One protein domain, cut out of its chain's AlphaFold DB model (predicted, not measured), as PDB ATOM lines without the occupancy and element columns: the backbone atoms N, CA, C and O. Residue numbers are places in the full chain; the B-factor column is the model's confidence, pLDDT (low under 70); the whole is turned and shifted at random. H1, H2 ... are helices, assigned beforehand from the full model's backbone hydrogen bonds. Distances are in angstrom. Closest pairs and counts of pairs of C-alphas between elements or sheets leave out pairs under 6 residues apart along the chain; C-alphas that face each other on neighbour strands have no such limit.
ATOM      1  N   THR A  42      21.830 -12.651  13.340       36.69
ATOM      2  CA  THR A  42      20.811 -11.695  13.837       36.69
ATOM      3  C   THR A  42      19.778 -11.333  12.768       36.69
ATOM      4  O   THR A  42      19.188 -10.256  12.795       36.69
ATOM      5  N   LEU A  43      19.612 -12.200  11.778       45.72
ATOM      6  CA  LEU A  43      18.496 -12.173  10.860       45.72
ATOM      7  C   LEU A  43      17.386 -13.014  11.478       45.72
ATOM      8  O   LEU A  43      17.668 -14.027  12.118       45.72
ATOM      9  N   SER A  44      16.135 -12.603  11.292       49.44
ATOM     10  CA  SER A  44      15.009 -13.448  11.672       49.44
ATOM     11  C   SER A  44      15.130 -14.829  11.009       49.44
ATOM     12  O   SER A  44      15.767 -14.982   9.957       49.44
ATOM     13  N   SER A  45      14.527 -15.848  11.618       52.00
ATOM     14  CA  SER A  45      14.444 -17.206  11.062       52.00
ATOM     15  C   SER A  45      13.993 -17.210   9.598       52.00
ATOM     16  O   SER A  45      14.499 -17.990   8.798       52.00
ATOM     17  N   GLU A  46      13.106 -16.287   9.234       49.97
ATOM     18  CA  GLU A  46      12.563 -16.071   7.899       49.97
ATOM     19  C   GLU A  46      13.609 -15.518   6.933       49.97
ATOM     20  O   GLU A  46      13.694 -15.985   5.804       49.97
ATOM     21  N   ALA A  47      14.441 -14.568   7.361       49.88
ATOM     22  CA  ALA A  47      15.517 -14.023   6.537       49.88
ATOM     23  C   ALA A  47      16.665 -15.024   6.346       49.88
ATOM     24  O   ALA A  47      17.275 -15.084   5.274       49.88
ATOM     25  N   ILE A  48      16.942 -15.843   7.365       51.47
ATOM     26  CA  ILE A  48      17.844 -16.986   7.234       51.47
ATOM     27  C   ILE A  48      17.244 -17.951   6.214       51.47
ATOM     28  O   ILE A  48      17.895 -18.212   5.208       51.47
ATOM     29  N   TYR A  49      16.000 -18.395   6.411       53.75
ATOM     30  CA  TYR A  49      15.299 -19.342   5.543       53.75
ATOM     31  C   TYR A  49      15.185 -18.858   4.091       53.75
ATOM     32  O   TYR A  49      15.569 -19.589   3.188       53.75
ATOM     33  N   ALA A  50      14.781 -17.611   3.848       55.66
ATOM     34  CA  ALA A  50      14.733 -16.998   2.520       55.66
ATOM     35  C   ALA A  50      16.103 -17.021   1.829       55.66
ATOM     36  O   ALA A  50      16.215 -17.367   0.655       55.66
ATOM     37  N   ARG A  51      17.175 -16.754   2.585       58.16
ATOM     38  CA  ARG A  51      18.554 -16.903   2.110       58.16
ATOM     39  C   ARG A  51      18.922 -18.370   1.839       58.16
ATOM     40  O   ARG A  51      19.678 -18.629   0.899       58.16
ATOM     41  N   ILE A  52      18.414 -19.323   2.631       53.84
ATOM     42  CA  ILE A  52      18.604 -20.780   2.450       53.84
ATOM     43  C   ILE A  52      17.905 -21.291   1.197       53.84
ATOM     44  O   ILE A  52      18.476 -22.107   0.474       53.84
ATOM     45  N   ILE A  53      16.697 -20.823   0.920       54.31
ATOM     46  CA  ILE A  53      15.910 -21.347  -0.190       54.31
ATOM     47  C   ILE A  53      16.024 -20.490  -1.455       54.31
ATOM     48  O   ILE A  53      15.646 -20.952  -2.522       54.31
ATOM     49  N   GLY A  54      16.627 -19.301  -1.369       61.34
ATOM     50  CA  GLY A  54      16.763 -18.387  -2.506       61.34
ATOM     51  C   GLY A  54      15.427 -17.774  -2.928       61.34
ATOM     52  O   GLY A  54      15.233 -17.489  -4.099       61.34
ATOM     53  N   ASP A  55      14.494 -17.618  -1.989       68.44
ATOM     54  CA  ASP A  55      13.129 -17.182  -2.277       68.44
ATOM     55  C   ASP A  55      12.948 -15.714  -1.883       68.44
ATOM     56  O   ASP A  55      12.870 -15.362  -0.698       68.44
ATOM     57  N   ILE A  56      12.904 -14.852  -2.901       78.19
ATOM     58  CA  ILE A  56      12.700 -13.411  -2.733       78.19
ATOM     59  C   ILE A  56      11.330 -13.123  -2.105       78.19
ATOM     60  O   ILE A  56      11.237 -12.197  -1.299       78.19
ATOM     61  N   GLU A  57      10.296 -13.925  -2.374       74.00
ATOM     62  CA  GLU A  57       8.945 -13.691  -1.843       74.00
ATOM     63  C   GLU A  57       8.899 -13.837  -0.317       74.00
ATOM     64  O   GLU A  57       8.097 -13.188   0.359       74.00
ATOM     65  N   ILE A  58       9.774 -14.664   0.262       74.31
ATOM     66  CA  ILE A  58       9.912 -14.739   1.721       74.31
ATOM     67  C   ILE A  58      10.589 -13.482   2.257       74.31
ATOM     68  O   ILE A  58      10.142 -12.944   3.271       74.31
ATOM     69  N   CYS A  59      11.614 -12.968   1.570       78.88
ATOM     70  CA  CYS A  59      12.216 -11.697   1.960       78.88
ATOM     71  C   CYS A  59      11.198 -10.546   1.914       78.88
ATOM     72  O   CYS A  59      11.236  -9.661   2.765       78.88
ATOM     73  N   GLU A  60      10.267 -10.557   0.955       83.19
ATOM     74  CA  GLU A  60       9.252  -9.509   0.811       83.19
ATOM     75  C   GLU A  60       8.277  -9.419   1.990       83.19
ATOM     76  O   GLU A  60       7.752  -8.331   2.250       83.19
ATOM     77  N   LYS A  61       8.092 -10.526   2.722       79.25
ATOM     78  CA  LYS A  61       7.224 -10.643   3.907       79.25
ATOM     79  C   LYS A  61       7.878 -10.149   5.201       79.25
ATOM     80  O   LYS A  61       7.199 -10.065   6.222       79.25
ATOM     81  N   ILE A  62       9.173  -9.828   5.183       80.31
ATOM     82  CA  ILE A  62       9.875  -9.273   6.344       80.31
ATOM     83  C   ILE A  62       9.380  -7.841   6.587       80.31
ATOM     84  O   ILE A  62       9.412  -7.005   5.688       80.31
ATOM     85  N   THR A  63       8.936  -7.565   7.814       81.00
ATOM     86  CA  THR A  63       8.387  -6.263   8.226       81.00
ATOM     87  C   THR A  63       9.451  -5.208   8.504       81.00
ATOM     88  O   THR A  63       9.203  -4.025   8.288       81.00
ATOM     89  N   ASP A  64      10.632  -5.604   8.981       82.69
ATOM     90  CA  ASP A  64      11.756  -4.680   9.136       82.69
ATOM     91  C   ASP A  64      12.398  -4.397   7.770       82.69
ATOM     92  O   ASP A  64      12.994  -5.277   7.148       82.69
ATOM     93  N   GLU A  65      12.289  -3.157   7.297       83.19
ATOM     94  CA  GLU A  65      12.750  -2.757   5.959       83.19
ATOM     95  C   GLU A  65      14.267  -2.919   5.759       83.19
ATOM     96  O   GLU A  65      14.723  -3.256   4.662       83.19
ATOM     97  N   ASN A  66      15.073  -2.747   6.814       79.81
ATOM     98  CA  ASN A  66      16.520  -2.947   6.717       79.81
ATOM     99  C   ASN A  66      16.852  -4.434   6.556       79.81
ATOM    100  O   ASN A  66      17.674  -4.799   5.710       79.81
ATOM    101  N   GLN A  67      16.193  -5.301   7.325       73.62
ATOM    102  CA  GLN A  67      16.333  -6.753   7.214       73.62
ATOM    103  C   GLN A  67      15.790  -7.273   5.883       73.62
ATOM    104  O   GLN A  67      16.440  -8.105   5.251       73.62
ATOM    105  N   LYS A  68      14.651  -6.752   5.417       81.00
ATOM    106  CA  LYS A  68      14.065  -7.059   4.109       81.00
ATOM    107  C   LYS A  68      15.029  -6.733   2.979       81.00
ATOM    108  O   LYS A  68      15.355  -7.609   2.176       81.00
ATOM    109  N   LYS A  69      15.550  -5.504   2.944       82.62
ATOM    110  CA  LYS A  69      16.522  -5.081   1.929       82.62
ATOM    111  C   LYS A  69      17.767  -5.965   1.951       82.62
ATOM    112  O   LYS A  69      18.189  -6.459   0.906       82.62
ATOM    113  N   PHE A  70      18.315  -6.217   3.139       78.56
ATOM    114  CA  PHE A  70      19.475  -7.088   3.300       78.56
ATOM    115  C   PHE A  70      19.196  -8.527   2.836       78.56
ATOM    116  O   PHE A  70      20.042  -9.144   2.192       78.56
ATOM    117  N   CYS A  71      18.013  -9.067   3.128       77.38
ATOM    118  CA  CYS A  71      17.584 -10.390   2.678       77.38
ATOM    119  C   CYS A  71      17.549 -10.469   1.145       77.38
ATOM    120  O   CYS A  71      18.211 -11.331   0.566       77.38
ATOM    121  N   ILE A  72      16.863  -9.523   0.491       81.88
ATOM    122  CA  ILE A  72      16.729  -9.473  -0.973       81.88
ATOM    123  C   ILE A  72      18.102  -9.369  -1.645       81.88
ATOM    124  O   ILE A  72      18.375 -10.089  -2.605       81.88
ATOM    125  N   GLU A  73      18.985  -8.500  -1.144       81.06
ATOM    126  CA  GLU A  73      20.344  -8.362  -1.681       81.06
ATOM    127  C   GLU A  73      21.135  -9.676  -1.579       81.06
ATOM    128  O   GLU A  73      21.758 -10.093  -2.553       81.06
ATOM    129  N   ASN A  74      21.060 -10.377  -0.442       74.88
ATOM    130  CA  ASN A  74      21.750 -11.659  -0.271       74.88
ATOM    131  C   ASN A  74      21.198 -12.775  -1.166       74.88
ATOM    132  O   ASN A  74      21.979 -13.603  -1.637       74.88
ATOM    133  N   VAL A  75      19.880 -12.825  -1.386       74.88
ATOM    134  CA  VAL A  75      19.272 -13.804  -2.302       74.88
ATOM    135  C   VAL A  75      19.749 -13.550  -3.734       74.88
ATOM    136  O   VAL A  75      20.223 -14.479  -4.384       74.88
ATOM    137  N   LYS A  76      19.753 -12.290  -4.189       79.75
ATOM    138  CA  LYS A  76      20.264 -11.915  -5.520       79.75
ATOM    139  C   LYS A  76      21.739 -12.260  -5.704       79.75
ATOM    140  O   LYS A  76      22.113 -12.838  -6.721       79.75
ATOM    141  N   ASP A  77      22.582 -11.956  -4.718       75.94
ATOM    142  CA  ASP A  77      24.002 -12.321  -4.772       75.94
ATOM    143  C   ASP A  77      24.191 -13.839  -4.883       75.94
ATOM    144  O   ASP A  77      25.092 -14.313  -5.578       75.94
ATOM    145  N   ARG A  78      23.327 -14.617  -4.225       71.88
ATOM    146  CA  ARG A  78      23.353 -16.074  -4.312       71.88
ATOM    147  C   ARG A  78      22.937 -16.578  -5.689       71.88
ATOM    148  O   ARG A  78      23.623 -17.443  -6.218       71.88
ATOM    149  N   GLU A  79      21.883 -16.030  -6.284       73.69
ATOM    150  CA  GLU A  79      21.494 -16.372  -7.658       73.69
ATOM    151  C   GLU A  79      22.632 -16.107  -8.651       73.69
ATOM    152  O   GLU A  79      22.880 -16.916  -9.544       73.69
ATOM    153  N   ILE A  80      23.363 -15.001  -8.477       75.44
ATOM    154  CA  ILE A  80      24.548 -14.702  -9.291       75.44
ATOM    155  C   ILE A  80      25.613 -15.792  -9.102       75.44
ATOM    156  O   ILE A  80      26.186 -16.261 -10.083       75.44
ATOM    157  N   MET A  81      25.875 -16.227  -7.863       73.69
ATOM    158  CA  MET A  81      26.821 -17.320  -7.603       73.69
ATOM    159  C   MET A  81      26.371 -18.656  -8.209       73.69
ATOM    160  O   MET A  81      27.212 -19.358  -8.768       73.69
ATOM    161  N   ALA A  82      25.080 -18.985  -8.138       69.06
ATOM    162  CA  ALA A  82      24.521 -20.207  -8.716       69.06
ATOM    163  C   ALA A  82      24.706 -20.233 -10.242       69.06
ATOM    164  O   ALA A  82      25.230 -21.205 -10.790       69.06
ATOM    165  N   LYS A  83      24.378 -19.117 -10.909       69.56
ATOM    166  CA  LYS A  83      24.542 -18.927 -12.362       69.56
ATOM    167  C   LYS A  83      26.006 -18.934 -12.801       69.56
ATOM    168  O   LYS A  83      26.324 -19.396 -13.892       69.56
ATOM    169  N   ALA A  84      26.923 -18.450 -11.960       66.88
ATOM    170  CA  ALA A  84      28.344 -18.374 -12.300       66.88
ATOM    171  C   ALA A  84      28.996 -19.752 -12.534       66.88
ATOM    172  O   ALA A  84      30.023 -19.810 -13.213       66.88
ATOM    173  N   ASN A  85      28.402 -20.851 -12.046       62.53
ATOM    174  CA  ASN A  85      28.846 -22.223 -12.339       62.53
ATOM    175  C   ASN A  85      28.671 -22.621 -13.824       62.53
ATOM    176  O   ASN A  85      29.190 -23.650 -14.253       62.53
ATOM    177  N   PHE A  86      27.999 -21.802 -14.640       56.53
ATOM    178  CA  PHE A  86      27.644 -22.101 -16.030       56.53
ATOM    179  C   PHE A  86      28.433 -21.249 -17.048       56.53
ATOM    180  O   PHE A  86      27.865 -20.474 -17.800       56.53
ATOM    181  N   LYS A  87      29.762 -21.444 -17.110       51.78
ATOM    182  CA  LYS A  87      30.724 -20.773 -18.028       51.78
ATOM    183  C   LYS A  87      30.782 -19.232 -17.914       51.78
ATOM    184  O   LYS A  87      29.830 -18.548 -17.584       51.78
ATOM    185  N   ASP A  88      31.990 -18.695 -18.105       62.97
ATOM    186  CA  ASP A  88      32.346 -17.281 -17.890       62.97
ATOM    187  C   ASP A  88      31.965 -16.717 -16.513       62.97
ATOM    188  O   ASP A  88      31.533 -15.577 -16.342       62.97
ATOM    189  N   SER A  89      32.269 -17.510 -15.482       70.44
ATOM    190  CA  SER A  89      32.061 -17.201 -14.064       70.44
ATOM    191  C   SER A  89      32.559 -15.812 -13.641       70.44
ATOM    192  O   SER A  89      32.020 -15.199 -12.722       70.44
ATOM    193  N   LYS A  90      33.596 -15.288 -14.306       75.88
ATOM    194  CA  LYS A  90      34.126 -13.946 -14.052       75.88
ATOM    195  C   LYS A  90      33.143 -12.856 -14.483       75.88
ATOM    196  O   LYS A  90      32.986 -11.884 -13.751       75.88
ATOM    197  N   GLU A  91      32.511 -13.004 -15.643       81.81
ATOM    198  CA  GLU A  91      31.536 -12.045 -16.163       81.81
ATOM    199  C   GLU A  91      30.274 -12.041 -15.303       81.81
ATOM    200  O   GLU A  91      29.841 -10.979 -14.857       81.81
ATOM    201  N   VAL A  92      29.777 -13.226 -14.937       82.44
ATOM    202  CA  VAL A  92      28.619 -13.358 -14.044       82.44
ATOM    203  C   VAL A  92      28.898 -12.711 -12.684       82.44
ATOM    204  O   VAL A  92      28.130 -11.858 -12.239       82.44
ATOM    205  N   CYS A  93      30.042 -13.006 -12.052       87.00
ATOM    206  CA  CYS A  93      30.412 -12.373 -10.783       87.00
ATOM    207  C   CYS A  93      30.576 -10.842 -10.893       87.00
ATOM    208  O   CYS A  93      30.366 -10.144  -9.901       87.00
ATOM    209  N   ASN A  94      30.943 -10.291 -12.061       87.50
ATOM    210  CA  ASN A  94      31.125  -8.842 -12.235       87.50
ATOM    211  C   ASN A  94      29.827  -8.039 -12.084       87.50
ATOM    212  O   ASN A  94      29.908  -6.841 -11.806       87.50
ATOM    213  N   SER A  95      28.666  -8.688 -12.208       86.38
ATOM    214  CA  SER A  95      27.356  -8.078 -11.945       86.38
ATOM    215  C   SER A  95      27.118  -7.743 -10.463       86.38
ATOM    216  O   SER A  95      26.225  -6.960 -10.148       86.38
ATOM    217  N   MET A  96      27.936  -8.271  -9.542       83.94
ATOM    218  CA  MET A  96      27.848  -7.938  -8.119       83.94
ATOM    219  C   MET A  96      28.342  -6.514  -7.846       83.94
ATOM    220  O   MET A  96      29.500  -6.176  -8.123       83.94
ATOM    221  N   ASN A  97      27.492  -5.702  -7.213       82.06
ATOM    222  CA  ASN A  97      27.782  -4.300  -6.897       82.06
ATOM    223  C   ASN A  97      28.973  -4.140  -5.943       82.06
ATOM    224  O   ASN A  97      29.829  -3.280  -6.143       82.06
ATOM    225  N   GLU A  98      29.063  -4.988  -4.919       83.44
ATOM    226  CA  GLU A  98      30.112  -4.882  -3.910       83.44
ATOM    227  C   GLU A  98      31.396  -5.591  -4.364       83.44
ATOM    228  O   GLU A  98      31.417  -6.801  -4.607       83.44
ATOM    229  N   SER A  99      32.506  -4.851  -4.422       85.31
ATOM    230  CA  SER A  99      33.808  -5.374  -4.864       85.31
ATOM    231  C   SER A  99      34.290  -6.565  -4.028       85.31
ATOM    232  O   SER A  99      34.861  -7.516  -4.564       85.31
ATOM    233  N   LYS A 100      34.012  -6.560  -2.718       82.94
ATOM    234  CA  LYS A 100      34.339  -7.668  -1.810       82.94
ATOM    235  C   LYS A 100      33.571  -8.940  -2.171       82.94
ATOM    236  O   LYS A 100      34.190  -9.998  -2.307       82.94
ATOM    237  N   LYS A 101      32.256  -8.836  -2.388       80.81
ATOM    238  CA  LYS A 101      31.403  -9.962  -2.799       80.81
ATOM    239  C   LYS A 101      31.804 -10.498  -4.167       80.81
ATOM    240  O   LYS A 101      31.978 -11.702  -4.318       80.81
ATOM    241  N   ARG A 102      32.089  -9.605  -5.116       87.38
ATOM    242  CA  ARG A 102      32.621  -9.952  -6.440       87.38
ATOM    243  C   ARG A 102      33.918 -10.754  -6.352       87.38
ATOM    244  O   ARG A 102      34.032 -11.819  -6.954       87.38
ATOM    245  N   ASN A 103      34.887 -10.284  -5.568       86.69
ATOM    246  CA  ASN A 103      36.166 -10.975  -5.378       86.69
ATOM    247  C   ASN A 103      35.991 -12.338  -4.699       86.69
ATOM    248  O   ASN A 103      36.666 -13.308  -5.063       86.69
ATOM    249  N   TYR A 104      35.077 -12.421  -3.729       85.44
ATOM    250  CA  TYR A 104      34.696 -13.684  -3.110       85.44
ATOM    251  C   TYR A 104      34.067 -14.637  -4.132       85.44
ATOM    252  O   TYR A 104      34.543 -15.761  -4.243       85.44
ATOM    253  N   CYS A 105      33.091 -14.187  -4.927       86.06
ATOM    254  CA  CYS A 105      32.454 -14.959  -5.996       86.06
ATOM    255  C   CYS A 105      33.500 -15.513  -6.969       86.06
ATOM    256  O   CYS A 105      33.607 -16.725  -7.133       86.06
ATOM    257  N   ILE A 106      34.382 -14.663  -7.506       87.50
ATOM    258  CA  ILE A 106      35.456 -15.090  -8.416       87.50
ATOM    259  C   ILE A 106      36.354 -16.153  -7.761       87.50
ATOM    260  O   ILE A 106      36.722 -17.140  -8.398       87.50
ATOM    261  N   SER A 107      36.714 -15.972  -6.488       87.88
ATOM    262  CA  SER A 107      37.543 -16.935  -5.748       87.88
ATOM    263  C   SER A 107      36.804 -18.252  -5.485       87.88
ATOM    264  O   SER A 107      37.389 -19.332  -5.583       87.88
ATOM    265  N   PHE A 108      35.516 -18.171  -5.163       86.12
ATOM    266  CA  PHE A 108      34.644 -19.315  -4.922       86.12
ATOM    267  C   PHE A 108      34.498 -20.158  -6.186       86.12
ATOM    268  O   PHE A 108      34.626 -21.381  -6.128       86.12
ATOM    269  N   MET A 109      34.363 -19.496  -7.330       85.94
ATOM    270  CA  MET A 109      34.295 -20.126  -8.641       85.94
ATOM    271  C   MET A 109      35.610 -20.804  -9.031       85.94
ATOM    272  O   MET A 109      35.631 -21.982  -9.367       85.94
ATOM    273  N   LYS A 110      36.748 -20.120  -8.866       88.38
ATOM    274  CA  LYS A 110      38.079 -20.695  -9.153       88.38
ATOM    275  C   LYS A 110      38.412 -21.954  -8.347       88.38
ATOM    276  O   LYS A 110      39.317 -22.695  -8.717       88.38
ATOM    277  N   THR A 111      37.733 -22.169  -7.225       90.00
ATOM    278  CA  THR A 111      37.987 -23.293  -6.315       90.00
ATOM    279  C   THR A 111      36.959 -24.413  -6.442       90.00
ATOM    280  O   THR A 111      37.073 -25.396  -5.717       90.00
ATOM    281  N   GLU A 112      35.980 -24.302  -7.347       87.31
ATOM    282  CA  GLU A 112      34.895 -25.277  -7.510       87.31
ATOM    283  C   GLU A 112      35.410 -26.703  -7.694       87.31
ATOM    284  O   GLU A 112      35.098 -27.559  -6.875       87.31
ATOM    285  N   ASN A 113      36.294 -26.939  -8.666       89.19
ATOM    286  CA  ASN A 113      36.847 -28.274  -8.924       89.19
ATOM    287  C   ASN A 113      37.540 -28.881  -7.696       89.19
ATOM    288  O   ASN A 113      37.398 -30.072  -7.424       89.19
ATOM    289  N   ILE A 114      38.270 -28.066  -6.928       92.81
ATOM    290  CA  ILE A 114      38.944 -28.519  -5.703       92.81
ATOM    291  C   ILE A 114      37.904 -28.869  -4.634       92.81
ATOM    292  O   ILE A 114      38.019 -29.912  -3.995       92.81
ATOM    293  N   ARG A 115      36.877 -28.028  -4.459       91.88
ATOM    294  CA  ARG A 115      35.795 -28.255  -3.492       91.88
ATOM    295  C   ARG A 115      34.981 -29.497  -3.843       91.88
ATOM    296  O   ARG A 115      34.807 -30.347  -2.979       91.88
ATOM    297  N   SER A 116      34.526 -29.630  -5.087       90.94
ATOM    298  CA  SER A 116      33.757 -30.789  -5.552       90.94
ATOM    299  C   SER A 116      34.560 -32.073  -5.400       90.94
ATOM    300  O   SER A 116      34.043 -33.064  -4.897       90.94
ATOM    301  N   LYS A 117      35.853 -32.059  -5.745       93.81
ATOM    302  CA  LYS A 117      36.727 -33.212  -5.519       93.81
ATOM    303  C   LYS A 117      36.849 -33.552  -4.033       93.81
ATOM    304  O   LYS A 117      36.677 -34.713  -3.669       93.81
ATOM    305  N   ALA A 118      37.118 -32.565  -3.179       95.50
ATOM    306  CA  ALA A 118      37.247 -32.772  -1.738       95.50
ATOM    307  C   ALA A 118      35.969 -33.376  -1.139       95.50
ATOM    308  O   ALA A 118      36.038 -34.362  -0.410       95.50
ATOM    309  N   VAL A 119      34.806 -32.828  -1.507       92.94
ATOM    310  CA  VAL A 119      33.489 -33.297  -1.059       92.94
ATOM    311  C   VAL A 119      33.218 -34.721  -1.544       92.94
ATOM    312  O   VAL A 119      32.884 -35.568  -0.729       92.94
ATOM    313  N   ASN A 120      33.417 -35.033  -2.823       93.19
ATOM    314  CA  ASN A 120      33.137 -36.380  -3.339       93.19
ATOM    315  C   ASN A 120      34.115 -37.454  -2.837       93.19
ATOM    316  O   ASN A 120      33.781 -38.634  -2.839       93.19
ATOM    317  N   THR A 121      35.315 -37.065  -2.399       94.19
ATOM    318  CA  THR A 121      36.344 -38.002  -1.909       94.19
ATOM    319  C   THR A 121      36.514 -37.993  -0.391       94.19
ATOM    320  O   THR A 121      37.415 -38.661   0.112       94.19
ATOM    321  N   ASN A 122      35.683 -37.246   0.347       94.19
ATOM    322  CA  ASN A 122      35.830 -37.035   1.792       94.19
ATOM    323  C   ASN A 122      37.253 -36.580   2.203       94.19
ATOM    324  O   ASN A 122      37.764 -36.955   3.257       94.19
ATOM    325  N   ASN A 123      37.918 -35.776   1.365       95.69
ATOM    326  CA  ASN A 123      39.331 -35.429   1.523       95.69
ATOM    327  C   ASN A 123      39.530 -33.982   2.000       95.69
ATOM    328  O   ASN A 123      39.543 -33.033   1.211       95.69
ATOM    329  N   GLU A 124      39.762 -33.813   3.303       95.38
ATOM    330  CA  GLU A 124      40.037 -32.502   3.903       95.38
ATOM    331  C   GLU A 124      41.340 -31.852   3.402       95.38
ATOM    332  O   GLU A 124      41.451 -30.622   3.389       95.38
ATOM    333  N   ASP A 125      42.333 -32.635   2.971       96.94
ATOM    334  CA  ASP A 125      43.614 -32.095   2.506       96.94
ATOM    335  C   ASP A 125      43.471 -31.342   1.184       96.94
ATOM    336  O   ASP A 125      44.168 -30.350   0.956       96.94
ATOM    337  N   ASP A 126      42.516 -31.736   0.340       95.94
ATOM    338  CA  ASP A 126      42.178 -30.969  -0.856       95.94
ATOM    339  C   ASP A 126      41.585 -29.596  -0.486       95.94
ATOM    340  O   ASP A 126      41.972 -28.585  -1.076       95.94
ATOM    341  N   CYS A 127      40.766 -29.502   0.569       94.44
ATOM    342  CA  CYS A 127      40.285 -28.211   1.079       94.44
ATOM    343  C   CYS A 127      41.421 -27.328   1.624       94.44
ATOM    344  O   CYS A 127      41.397 -26.105   1.452       94.44
ATOM    345  N   LYS A 128      42.448 -27.913   2.261       95.31
ATOM    346  CA  LYS A 128      43.572 -27.154   2.848       95.31
ATOM    347  C   LYS A 128      44.388 -26.383   1.804       95.31
ATOM    348  O   LYS A 128      44.966 -25.350   2.161       95.31
ATOM    349  N   LYS A 129      44.367 -26.819   0.537       95.56
ATOM    350  CA  LYS A 129      45.022 -26.163  -0.614       95.56
ATOM    351  C   LYS A 129      44.366 -24.840  -1.024       95.56
ATOM    352  O   LYS A 129      44.981 -24.047  -1.731       95.56
ATOM    353  N   ILE A 130      43.135 -24.572  -0.587       91.94
ATOM    354  CA  ILE A 130      42.411 -23.341  -0.923       91.94
ATOM    355  C   ILE A 130      43.026 -22.150  -0.175       91.94
ATOM    356  O   ILE A 130      43.041 -22.126   1.051       91.94
ATOM    357  N   SER A 131      43.509 -21.124  -0.877       92.56
ATOM    358  CA  SER A 131      44.152 -19.973  -0.216       92.56
ATOM    359  C   SER A 131      43.170 -19.102   0.570       92.56
ATOM    360  O   SER A 131      43.508 -18.596   1.638       92.56
ATOM    361  N   ASN A 132      41.948 -18.928   0.059       88.62
ATOM    362  CA  ASN A 132      40.938 -18.106   0.720       88.62
ATOM    363  C   ASN A 132      40.422 -18.813   1.996       88.62
ATOM    364  O   ASN A 132      39.865 -19.910   1.893       88.62
ATOM    365  N   PRO A 133      40.564 -18.206   3.189       83.88
ATOM    366  CA  PRO A 133      40.256 -18.866   4.457       83.88
ATOM    367  C   PRO A 133      38.771 -19.207   4.616       83.88
ATOM    368  O   PRO A 133      38.450 -20.272   5.133       83.88
ATOM    369  N   LEU A 134      37.873 -18.354   4.116       79.69
ATOM    370  CA  LEU A 134      36.429 -18.577   4.197       79.69
ATOM    371  C   LEU A 134      36.006 -19.771   3.346       79.69
ATOM    372  O   LEU A 134      35.281 -20.657   3.793       79.69
ATOM    373  N   ILE A 135      36.500 -19.811   2.110       84.31
ATOM    374  CA  ILE A 135      36.202 -20.891   1.170       84.31
ATOM    375  C   ILE A 135      36.788 -22.209   1.689       84.31
ATOM    376  O   ILE A 135      36.130 -23.245   1.613       84.31
ATOM    377  N   LYS A 136      37.993 -22.166   2.275       88.19
ATOM    378  CA  LYS A 136      38.616 -23.312   2.946       88.19
ATOM    379  C   LYS A 136      37.750 -23.845   4.083       88.19
ATOM    380  O   LYS A 136      37.465 -25.037   4.103       88.19
ATOM    381  N   GLN A 137      37.323 -22.983   5.005       85.62
ATOM    382  CA  GLN A 137      36.478 -23.380   6.137       85.62
ATOM    383  C   GLN A 137      35.159 -23.989   5.663       85.62
ATOM    384  O   GLN A 137      34.786 -25.067   6.117       85.62
ATOM    385  N   ARG A 138      34.501 -23.359   4.683       85.38
ATOM    386  CA  ARG A 138      33.270 -23.893   4.093       85.38
ATOM    387  C   ARG A 138      33.491 -25.255   3.430       85.38
ATOM    388  O   ARG A 138      32.669 -26.142   3.606       85.38
ATOM    389  N   CYS A 139      34.594 -25.436   2.702       89.12
ATOM    390  CA  CYS A 139      34.964 -26.724   2.107       89.12
ATOM    391  C   CYS A 139      35.130 -27.813   3.176       89.12
ATOM    392  O   CYS A 139      34.553 -28.887   3.044       89.12
ATOM    393  N   LEU A 140      35.855 -27.517   4.260       89.56
ATOM    394  CA  LEU A 140      36.046 -28.457   5.367       89.56
ATOM    395  C   LEU A 140      34.715 -28.836   6.023       89.56
ATOM    396  O   LEU A 140      34.475 -30.011   6.273       89.56
ATOM    397  N   LEU A 141      33.833 -27.862   6.262       88.12
ATOM    398  CA  LEU A 141      32.523 -28.123   6.860       88.12
ATOM    399  C   LEU A 141      31.641 -28.977   5.934       88.12
ATOM    400  O   LEU A 141      30.958 -29.886   6.400       88.12
ATOM    401  N   LEU A 142      31.704 -28.758   4.616       90.19
ATOM    402  CA  LEU A 142      31.036 -29.623   3.638       90.19
ATOM    403  C   LEU A 142      31.563 -31.060   3.713       90.19
ATOM    404  O   LEU A 142      30.760 -31.980   3.826       90.19
ATOM    405  N   VAL A 143      32.883 -31.260   3.714       93.69
ATOM    406  CA  VAL A 143      33.487 -32.600   3.819       93.69
ATOM    407  C   VAL A 143      33.046 -33.308   5.104       93.69
ATOM    408  O   VAL A 143      32.565 -34.436   5.048       93.69
ATOM    409  N   LYS A 144      33.116 -32.628   6.254       91.12
ATOM    410  CA  LYS A 144      32.737 -33.192   7.562       91.12
ATOM    411  C   LYS A 144      31.269 -33.597   7.659       91.12
ATOM    412  O   LYS A 144      30.942 -34.564   8.336       91.12
ATOM    413  N   THR A 145      30.392 -32.874   6.968       90.19
ATOM    414  CA  THR A 145      28.938 -33.085   7.028       90.19
ATOM    415  C   THR A 145      28.404 -34.009   5.930       90.19
ATOM    416  O   THR A 145      27.190 -34.150   5.806       90.19
ATOM    417  N   ASN A 146      29.259 -34.624   5.104       93.50
ATOM    418  CA  ASN A 146      28.817 -35.435   3.963       93.50
ATOM    419  C   ASN A 146      27.842 -36.551   4.350       93.50
ATOM    420  O   ASN A 146      26.763 -36.635   3.763       93.50
ATOM    421  N   GLU A 147      28.190 -37.356   5.355       93.19
ATOM    422  CA  GLU A 147      27.377 -38.507   5.758       93.19
ATOM    423  C   GLU A 147      26.008 -38.082   6.299       93.19
ATOM    424  O   GLU A 147      24.983 -38.577   5.830       93.19
ATOM    425  N   ILE A 148      25.963 -37.105   7.214       94.31
ATOM    426  CA  ILE A 148      24.694 -36.632   7.790       94.31
ATOM    427  C   ILE A 148      23.800 -35.970   6.731       94.31
ATOM    428  O   ILE A 148      22.598 -36.222   6.697       94.31
ATOM    429  N   ARG A 149      24.378 -35.196   5.799       92.81
ATOM    430  CA  ARG A 149      23.630 -34.551   4.706       92.81
ATOM    431  C   ARG A 149      23.068 -35.564   3.728       92.81
ATOM    432  O   ARG A 149      21.909 -35.463   3.335       92.81
ATOM    433  N   LYS A 150      23.889 -36.539   3.340       94.69
ATOM    434  CA  LYS A 150      23.477 -37.640   2.473       94.69
ATOM    435  C   LYS A 150      22.329 -38.418   3.115       94.69
ATOM    436  O   LYS A 150      21.318 -38.646   2.457       94.69
ATOM    437  N   LYS A 151      22.455 -38.762   4.398       95.25
ATOM    438  CA  LYS A 151      21.422 -39.468   5.166       95.25
ATOM    439  C   LYS A 151      20.118 -38.672   5.223       95.25
ATOM    440  O   LYS A 151      19.077 -39.228   4.886       95.25
ATOM    441  N   ALA A 152      20.181 -37.382   5.559       93.75
ATOM    442  CA  ALA A 152      19.011 -36.509   5.614       93.75
ATOM    443  C   ALA A 152      18.268 -36.440   4.272       93.75
ATOM    444  O   ALA A 152      17.054 -36.594   4.219       93.75
ATOM    445  N   ILE A 153      19.001 -36.260   3.171       94.00
ATOM    446  CA  ILE A 153      18.408 -36.075   1.841       94.00
ATOM    447  C   ILE A 153      17.875 -37.385   1.251       94.00
ATOM    448  O   ILE A 153      16.783 -37.396   0.691       94.00
ATOM    449  N   LEU A 154      18.616 -38.492   1.368       92.88
ATOM    450  CA  LEU A 154      18.191 -39.776   0.797       92.88
ATOM    451  C   LEU A 154      16.958 -40.361   1.489       92.88
ATOM    452  O   LEU A 154      16.191 -41.071   0.847       92.88
ATOM    453  N   ASN A 155      16.779 -40.067   2.777       93.44
ATOM    454  CA  ASN A 155      15.636 -40.534   3.559       93.44
ATOM    455  C   ASN A 155      14.512 -39.493   3.665       93.44
ATOM    456  O   ASN A 155      13.487 -39.789   4.267       93.44
ATOM    457  N   ASP A 156      14.705 -38.296   3.102       91.38
ATOM    458  CA  ASP A 156      13.787 -37.159   3.240       91.38
ATOM    459  C   ASP A 156      13.417 -36.844   4.707       91.38
ATOM    460  O   ASP A 156      12.261 -36.582   5.034       91.38
ATOM    461  N   ASP A 157      14.408 -36.898   5.607       91.88
ATOM    462  CA  ASP A 157      14.222 -36.683   7.047       91.88
ATOM    463  C   ASP A 157      15.279 -35.723   7.606       91.88
ATOM    464  O   ASP A 157      16.463 -36.041   7.740       91.88
ATOM    465  N   ILE A 158      14.825 -34.523   7.972       88.62
ATOM    466  CA  ILE A 158      15.675 -33.466   8.523       88.62
ATOM    467  C   ILE A 158      16.241 -33.805   9.907       88.62
ATOM    468  O   ILE A 158      17.266 -33.247  10.297       88.62
ATOM    469  N   ASN A 159      15.631 -34.730  10.654       90.31
ATOM    470  CA  ASN A 159      16.102 -35.065  11.998       90.31
ATOM    471  C   ASN A 159      17.505 -35.680  11.981       90.31
ATOM    472  O   ASN A 159      18.249 -35.515  12.946       90.31
ATOM    473  N   PHE A 160      17.924 -36.278  10.861       93.31
ATOM    474  CA  PHE A 160      19.302 -36.733  10.681       93.31
ATOM    475  C   PHE A 160      20.332 -35.604  10.784       93.31
ATOM    476  O   PHE A 160      21.463 -35.849  11.193       93.31
ATOM    477  N   CYS A 161      19.960 -34.353  10.498       88.19
ATOM    478  CA  CYS A 161      20.866 -33.224  10.690       88.19
ATOM    479  C   CYS A 161      21.179 -32.951  12.164       88.19
ATOM    480  O   CYS A 161      22.230 -32.386  12.456       88.19
ATOM    481  N   LYS A 162      20.329 -33.394  13.102       90.56
ATOM    482  CA  LYS A 162      20.581 -33.274  14.546       90.56
ATOM    483  C   LYS A 162      21.675 -34.222  15.047       90.56
ATOM    484  O   LYS A 162      22.125 -34.062  16.174       90.56
ATOM    485  N   GLU A 163      22.130 -35.165  14.217       91.44
ATOM    486  CA  GLU A 163      23.287 -36.026  14.504       91.44
ATOM    487  C   GLU A 163      24.639 -35.298  14.330       91.44
ATOM    488  O   GLU A 163      25.686 -35.877  14.619       91.44
ATOM    489  N   GLY A 164      24.643 -34.045  13.848       86.12
ATOM    490  CA  GLY A 164      25.853 -33.222  13.744       86.12
ATOM    491  C   GLY A 164      26.526 -32.978  15.100       86.12
ATOM    492  O   GLY A 164      25.866 -32.898  16.135       86.12
ATOM    493  N   LYS A 165      27.859 -32.856  15.102       84.94
ATOM    494  CA  LYS A 165      28.652 -32.763  16.343       84.94
ATOM    495  C   LYS A 165      28.584 -31.394  17.007       84.94
ATOM    496  O   LYS A 165      28.796 -31.286  18.214       84.94
ATOM    497  N   ASP A 166      28.329 -30.358  16.220       85.62
ATOM    498  CA  ASP A 166      28.233 -28.977  16.671       85.62
ATOM    499  C   ASP A 166      27.144 -28.210  15.906       85.62
ATOM    500  O   ASP A 166      26.530 -28.713  14.959       85.62
ATOM    501  N   SER A 167      26.881 -26.976  16.341       77.69
ATOM    502  CA  SER A 167      25.855 -26.119  15.746       77.69
ATOM    503  C   SER A 167      26.106 -25.813  14.273       77.69
ATOM    504  O   SER A 167      25.145 -25.651  13.520       77.69
ATOM    505  N   ASP A 168      27.366 -25.728  13.848       77.25
ATOM    506  CA  ASP A 168      27.720 -25.352  12.482       77.25
ATOM    507  C   ASP A 168      27.458 -26.521  11.527       77.25
ATOM    508  O   ASP A 168      26.918 -26.321  10.436       77.25
ATOM    509  N   GLU A 169      27.772 -27.747  11.953       83.56
ATOM    510  CA  GLU A 169      27.457 -28.974  11.219       83.56
ATOM    511  C   GLU A 169      25.945 -29.176  11.069       83.56
ATOM    512  O   GLU A 169      25.468 -29.409   9.952       83.56
ATOM    513  N   ILE A 170      25.190 -29.038  12.169       80.31
ATOM    514  CA  ILE A 170      23.722 -29.148  12.167       80.31
ATOM    515  C   ILE A 170      23.137 -28.121  11.200       80.31
ATOM    516  O   ILE A 170      22.371 -28.465  10.299       80.31
ATOM    517  N   THR A 171      23.545 -26.861  11.345       78.81
ATOM    518  CA  THR A 171      22.962 -25.778  10.560       78.81
ATOM    519  C   THR A 171      23.312 -25.895   9.079       78.81
ATOM    520  O   THR A 171      22.453 -25.664   8.227       78.81
ATOM    521  N   LEU A 172      24.544 -26.293   8.735       82.06
ATOM    522  CA  LEU A 172      24.899 -26.548   7.340       82.06
ATOM    523  C   LEU A 172      24.086 -27.714   6.764       82.06
ATOM    524  O   LEU A 172      23.674 -27.647   5.605       82.06
ATOM    525  N   CYS A 173      23.856 -28.772   7.541       86.00
ATOM    526  CA  CYS A 173      23.066 -29.906   7.083       86.00
ATOM    527  C   CYS A 173      21.625 -29.500   6.763       86.00
ATOM    528  O   CYS A 173      21.165 -29.737   5.644       86.00
ATOM    529  N   GLU A 174      20.954 -28.821   7.696       82.94
ATOM    530  CA  GLU A 174      19.583 -28.330   7.506       82.94
ATOM    531  C   GLU A 174      19.498 -27.374   6.317       82.94
ATOM    532  O   GLU A 174      18.584 -27.461   5.496       82.94
ATOM    533  N   TRP A 175      20.502 -26.507   6.174       81.12
ATOM    534  CA  TRP A 175      20.604 -25.585   5.053       81.12
ATOM    535  C   TRP A 175      20.646 -26.316   3.703       81.12
ATOM    536  O   TRP A 175      19.868 -25.991   2.807       81.12
ATOM    537  N   ILE A 176      21.511 -27.327   3.552       84.00
ATOM    538  CA  ILE A 176      21.612 -28.101   2.300       84.00
ATOM    539  C   ILE A 176      20.332 -28.906   2.050       84.00
ATOM    540  O   ILE A 176      19.883 -28.987   0.907       84.00
ATOM    541  N   TYR A 177      19.728 -29.465   3.099       86.38
ATOM    542  CA  TYR A 177      18.474 -30.208   3.003       86.38
ATOM    543  C   TYR A 177      17.339 -29.342   2.436       86.38
ATOM    544  O   TYR A 177      16.735 -29.695   1.420       86.38
ATOM    545  N   TYR A 178      17.079 -28.174   3.030       81.56
ATOM    546  CA  TYR A 178      16.024 -27.279   2.548       81.56
ATOM    547  C   TYR A 178      16.312 -26.730   1.156       81.56
ATOM    548  O   TYR A 178      15.395 -26.625   0.339       81.56
ATOM    549  N   TYR A 179      17.579 -26.421   0.869       81.88
ATOM    550  CA  TYR A 179      17.977 -25.999  -0.463       81.88
ATOM    551  C   TYR A 179      17.639 -27.069  -1.509       81.88
ATOM    552  O   TYR A 179      16.929 -26.770  -2.464       81.88
ATOM    553  N   PHE A 180      18.023 -28.330  -1.276       86.31
ATOM    554  CA  PHE A 180      17.657 -29.456  -2.140       86.31
ATOM    555  C   PHE A 180      16.140 -29.546  -2.372       86.31
ATOM    556  O   PHE A 180      15.699 -29.640  -3.521       86.31
ATOM    557  N   LYS A 181      15.330 -29.479  -1.304       84.88
ATOM    558  CA  LYS A 181      13.863 -29.554  -1.415       84.88
ATOM    559  C   LYS A 181      13.303 -28.433  -2.288       84.88
ATOM    560  O   LYS A 181      12.430 -28.692  -3.116       84.88
ATOM    561  N   ASN A 182      13.807 -27.210  -2.125       79.69
ATOM    562  CA  ASN A 182      13.335 -26.072  -2.906       79.69
ATOM    563  C   ASN A 182      13.773 -26.151  -4.375       79.69
ATOM    564  O   ASN A 182      12.964 -25.923  -5.270       79.69
ATOM    565  N   THR A 183      15.021 -26.544  -4.630       81.06
ATOM    566  CA  THR A 183      15.549 -26.753  -5.985       81.06
ATOM    567  C   THR A 183      14.721 -27.783  -6.756       81.06
ATOM    568  O   THR A 183      14.335 -27.538  -7.899       81.06
ATOM    569  N   VAL A 184      14.373 -28.906  -6.115       81.81
ATOM    570  CA  VAL A 184      13.494 -29.927  -6.707       81.81
ATOM    571  C   VAL A 184      12.097 -29.365  -6.975       81.81
ATOM    572  O   VAL A 184      11.595 -29.504  -8.089       81.81
ATOM    573  N   LYS A 185      11.484 -28.698  -5.987       83.50
ATOM    574  CA  LYS A 185      10.145 -28.095  -6.112       83.50
ATOM    575  C   LYS A 185      10.056 -27.132  -7.300       83.50
ATOM    576  O   LYS A 185       9.076 -27.166  -8.039       83.50
ATOM    577  N   ASN A 186      11.080 -26.306  -7.495       81.06
ATOM    578  CA  ASN A 186      11.101 -25.268  -8.526       81.06
ATOM    579  C   ASN A 186      11.644 -25.755  -9.876       81.06
ATOM    580  O   ASN A 186      11.772 -24.956 -10.802       81.06
ATOM    581  N   LYS A 187      11.969 -27.048 -10.008       82.81
ATOM    582  CA  LYS A 187      12.584 -27.634 -11.211       82.81
ATOM    583  C   LYS A 187      13.865 -26.903 -11.654       82.81
ATOM    584  O   LYS A 187      14.188 -26.863 -12.842       82.81
ATOM    585  N   ASP A 188      14.620 -26.367 -10.695       81.94
ATOM    586  CA  ASP A 188      15.851 -25.611 -10.934       81.94
ATOM    587  C   ASP A 188      17.048 -26.554 -11.147       81.94
ATOM    588  O   ASP A 188      17.720 -26.998 -10.214       81.94
ATOM    589  N   LYS A 189      17.330 -26.883 -12.409       84.25
ATOM    590  CA  LYS A 189      18.457 -27.762 -12.763       84.25
ATOM    591  C   LYS A 189      19.816 -27.154 -12.420       84.25
ATOM    592  O   LYS A 189      20.755 -27.907 -12.153       84.25
ATOM    593  N   GLU A 190      19.939 -25.829 -12.449       79.94
ATOM    594  CA  GLU A 190      21.196 -25.139 -12.158       79.94
ATOM    595  C   GLU A 190      21.520 -25.251 -10.670       79.94
ATOM    596  O   GLU A 190      22.645 -25.619 -10.316       79.94
ATOM    597  N   GLY A 191      20.511 -25.066  -9.815       78.94
ATOM    598  CA  GLY A 191      20.645 -25.193  -8.370       78.94
ATOM    599  C   GLY A 191      21.120 -26.573  -7.904       78.94
ATOM    600  O   GLY A 191      21.888 -26.674  -6.946       78.94
ATOM    601  N   CYS A 192      20.792 -27.655  -8.623       84.31
ATOM    602  CA  CYS A 192      21.296 -28.988  -8.266       84.31
ATOM    603  C   CYS A 192      22.838 -29.061  -8.275       84.31
ATOM    604  O   CYS A 192      23.413 -29.866  -7.540       84.31
ATOM    605  N   ASN A 193      23.529 -28.225  -9.061       77.06
ATOM    606  CA  ASN A 193      24.995 -28.217  -9.116       77.06
ATOM    607  C   ASN A 193      25.641 -27.614  -7.857       77.06
ATOM    608  O   ASN A 193      26.775 -27.967  -7.531       77.06
ATOM    609  N   GLU A 194      24.922 -26.787  -7.086       76.44
ATOM    610  CA  GLU A 194      25.435 -26.246  -5.818       76.44
ATOM    611  C   GLU A 194      25.526 -27.298  -4.702       76.44
ATOM    612  O   GLU A 194      26.155 -27.049  -3.671       76.44
ATOM    613  N   LEU A 195      24.923 -28.479  -4.883       80.50
ATOM    614  CA  LEU A 195      24.902 -29.526  -3.860       80.50
ATOM    615  C   LEU A 195      26.252 -30.251  -3.704       80.50
ATOM    616  O   LEU A 195      26.434 -30.920  -2.686       80.50
ATOM    617  N   LEU A 196      27.194 -30.056  -4.648       80.31
ATOM    618  CA  LEU A 196      28.611 -30.501  -4.732       80.31
ATOM    619  C   LEU A 196      28.914 -31.999  -4.529       80.31
ATOM    620  O   LEU A 196      29.922 -32.483  -5.041       80.31
ATOM    621  N   LEU A 197      28.079 -32.727  -3.796       88.75
ATOM    622  CA  LEU A 197      28.116 -34.166  -3.604       88.75
ATOM    623  C   LEU A 197      27.324 -34.819  -4.738       88.75
ATOM    624  O   LEU A 197      26.115 -34.608  -4.855       88.75
ATOM    625  N   ASP A 198      28.004 -35.602  -5.570       90.81
ATOM    626  CA  ASP A 198      27.467 -36.115  -6.830       90.81
ATOM    627  C   ASP A 198      26.217 -36.962  -6.635       90.81
ATOM    628  O   ASP A 198      25.270 -36.847  -7.402       90.81
ATOM    629  N   GLU A 199      26.167 -37.771  -5.584       91.25
ATOM    630  CA  GLU A 199      25.000 -38.598  -5.285       91.25
ATOM    631  C   GLU A 199      23.748 -37.758  -4.997       91.25
ATOM    632  O   GLU A 199      22.685 -38.003  -5.567       91.25
ATOM    633  N   VAL A 200      23.892 -36.711  -4.180       92.44
ATOM    634  CA  VAL A 200      22.809 -35.770  -3.860       92.44
ATOM    635  C   VAL A 200      22.423 -34.941  -5.090       92.44
ATOM    636  O   VAL A 200      21.237 -34.762  -5.373       92.44
ATOM    637  N   ARG A 201      23.408 -34.477  -5.868       91.50
ATOM    638  CA  ARG A 201      23.190 -33.759  -7.133       91.50
ATOM    639  C   ARG A 201      22.421 -34.612  -8.144       91.50
ATOM    640  O   ARG A 201      21.453 -34.145  -8.738       91.50
ATOM    641  N   ASN A 202      22.820 -35.867  -8.321       93.62
ATOM    642  CA  ASN A 202      22.183 -36.790  -9.256       93.62
ATOM    643  C   ASN A 202      20.754 -37.130  -8.822       93.62
ATOM    644  O   ASN A 202      19.856 -37.181  -9.664       93.62
ATOM    645  N   LEU A 203      20.514 -37.297  -7.516       94.31
ATOM    646  CA  LEU A 203      19.164 -37.452  -6.974       94.31
ATOM    647  C   LEU A 203      18.290 -36.222  -7.262       94.31
ATOM    648  O   LEU A 203      17.148 -36.374  -7.693       94.31
ATOM    649  N   CYS A 204      18.828 -35.015  -7.070       92.94
ATOM    650  CA  CYS A 204      18.146 -33.754  -7.373       92.94
ATOM    651  C   CYS A 204      17.709 -33.699  -8.843       92.94
ATOM    652  O   CYS A 204      16.522 -33.556  -9.134       92.94
ATOM    653  N   LEU A 205      18.645 -33.930  -9.771       92.81
ATOM    654  CA  LEU A 205      18.364 -33.936 -11.210       92.81
ATOM    655  C   LEU A 205      17.339 -35.010 -11.603       92.81
ATOM    656  O   LEU A 205      16.471 -34.757 -12.439       92.81
ATOM    657  N   LYS A 206      17.408 -36.198 -10.990       94.75
ATOM    658  CA  LYS A 206      16.435 -37.274 -11.215       94.75
ATOM    659  C   LYS A 206      15.027 -36.859 -10.786       94.75
ATOM    660  O   LYS A 206      14.092 -37.065 -11.554       94.75
ATOM    661  N   ASN A 207      14.873 -36.264  -9.603       92.25
ATOM    662  CA  ASN A 207      13.569 -35.804  -9.119       92.25
ATOM    663  C   ASN A 207      12.980 -34.704 -10.009       92.25
ATOM    664  O   ASN A 207      11.791 -34.745 -10.304       92.25
ATOM    665  N   ILE A 208      13.806 -33.774 -10.502       91.00
ATOM    666  CA  ILE A 208      13.354 -32.722 -11.428       91.00
ATOM    667  C   ILE A 208      12.859 -33.296 -12.759       91.00
ATOM    668  O   ILE A 208      11.900 -32.784 -13.324       91.00
ATOM    669  N   ASN A 209      13.521 -34.328 -13.291       89.25
ATOM    670  CA  ASN A 209      13.148 -34.905 -14.585       89.25
ATOM    671  C   ASN A 209      11.942 -35.860 -14.503       89.25
ATOM    672  O   ASN A 209      11.328 -36.128 -15.533       89.25
ATOM    673  N   ASN A 210      11.630 -36.383 -13.312       85.50
ATOM    674  CA  ASN A 210      10.567 -37.373 -13.102       85.50
ATOM    675  C   ASN A 210       9.269 -36.792 -12.506       85.50
ATOM    676  O   ASN A 210       8.270 -37.510 -12.473       85.50
ATOM    677  N   GLY A 211       9.284 -35.552 -12.006       63.28
ATOM    678  CA  GLY A 211       8.098 -34.810 -11.542       63.28
ATOM    679  C   GLY A 211       7.713 -33.696 -12.501       63.28
ATOM    680  O   GLY A 211       6.574 -33.188 -12.431       63.28
TER     681      GLY A 211
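Overview. This is residues 42 to 211 of the 211 residues of an uncharacterized protein of uncultured bacterium (gcode 4) (UniProt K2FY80). The helices follow one another round a ring: H1 to H3, then H4 with H5, then H6 to H8, then H9 to H11, with the long H11 coming back to touch H1. H12 and H13 pack on H11, H12 nearest to the middle. The printed part has 170 residues, with thirteen named helices, H1 to H13 in chain order, and no named strand; the class is all helix. It is compact, with a radius of gyration of the C-alphas of 15.8 A, and rounded, spanning 41 by 35 by 34 A.

Along the chain. H1, residues 45 to 53, begins at C-alpha 45 (14.444, -17.206, 11.062). H2 is residues 56 to 60, and H3, the longest, residues 65 to 84, 28.6 A. H4 is residues 89 to 94, H5 residues 99 to 110, 16.5 A, H6 residues 112 to 120, H7 residues 124 to 128, and H8 residues 133 to 144, 16.5 A. H9 is residues 146 to 154 and H10 residues 158 to 163. H11, residues 167 to 185, is 27.0 A long and begins at C-alpha 167 (25.855, -26.119, 15.746). H12 is residues 191 to 195. H13, residues 198 to 210, 18.1 A, ends at C-alpha 210 (10.567, -37.373, -13.102).

Arrangement. H11 is the hub, touching H1, H8, H9, H10, H12 and H13. It touches H1 with residues 175 to 183 alone, closest C-alphas Ile 53 and Tyr 179 at 5.1 A. H10 and H11 form a hairpin, closest C-alphas Cys 161 and Ile 170 at 5.2 A. H9 and H11 touch, closest C-alphas Arg 149 and Cys 173 at 5.2 A, at a steep tilt of 35.4 degrees, only just beyond shallow. H8 is about perpendicular to H11 at 81 degrees. H13 touches H12, closest C-alphas Cys 192 and Arg 201 at 5.3 A. H1 and H3 run the same way at a shallow tilt of 16 degrees. H2 touches both H1 and H3. H4 forms hairpins with H3 and with H5. H6, H7 and H8 touch one another. H6 and H12 are near each other. H3 and H11 are apart. Every O i to N i+4 pair is within hydrogen-bond range in H1 to H9, H11 and H13; H10 has 0 of 2 and H12 0 of 1, but 3 of 3 and 2 of 2 O i to N i+3 pairs.

Size, cuts and confidence. The farthest C-alphas, those of Thr 63 and Asp 125, are 44.1 A apart. The printed part has no cut, and its links are tight. Mean pLDDT of the printed part is 82.1; residues 42 to 55, 82 to 88 and 211 are under 70.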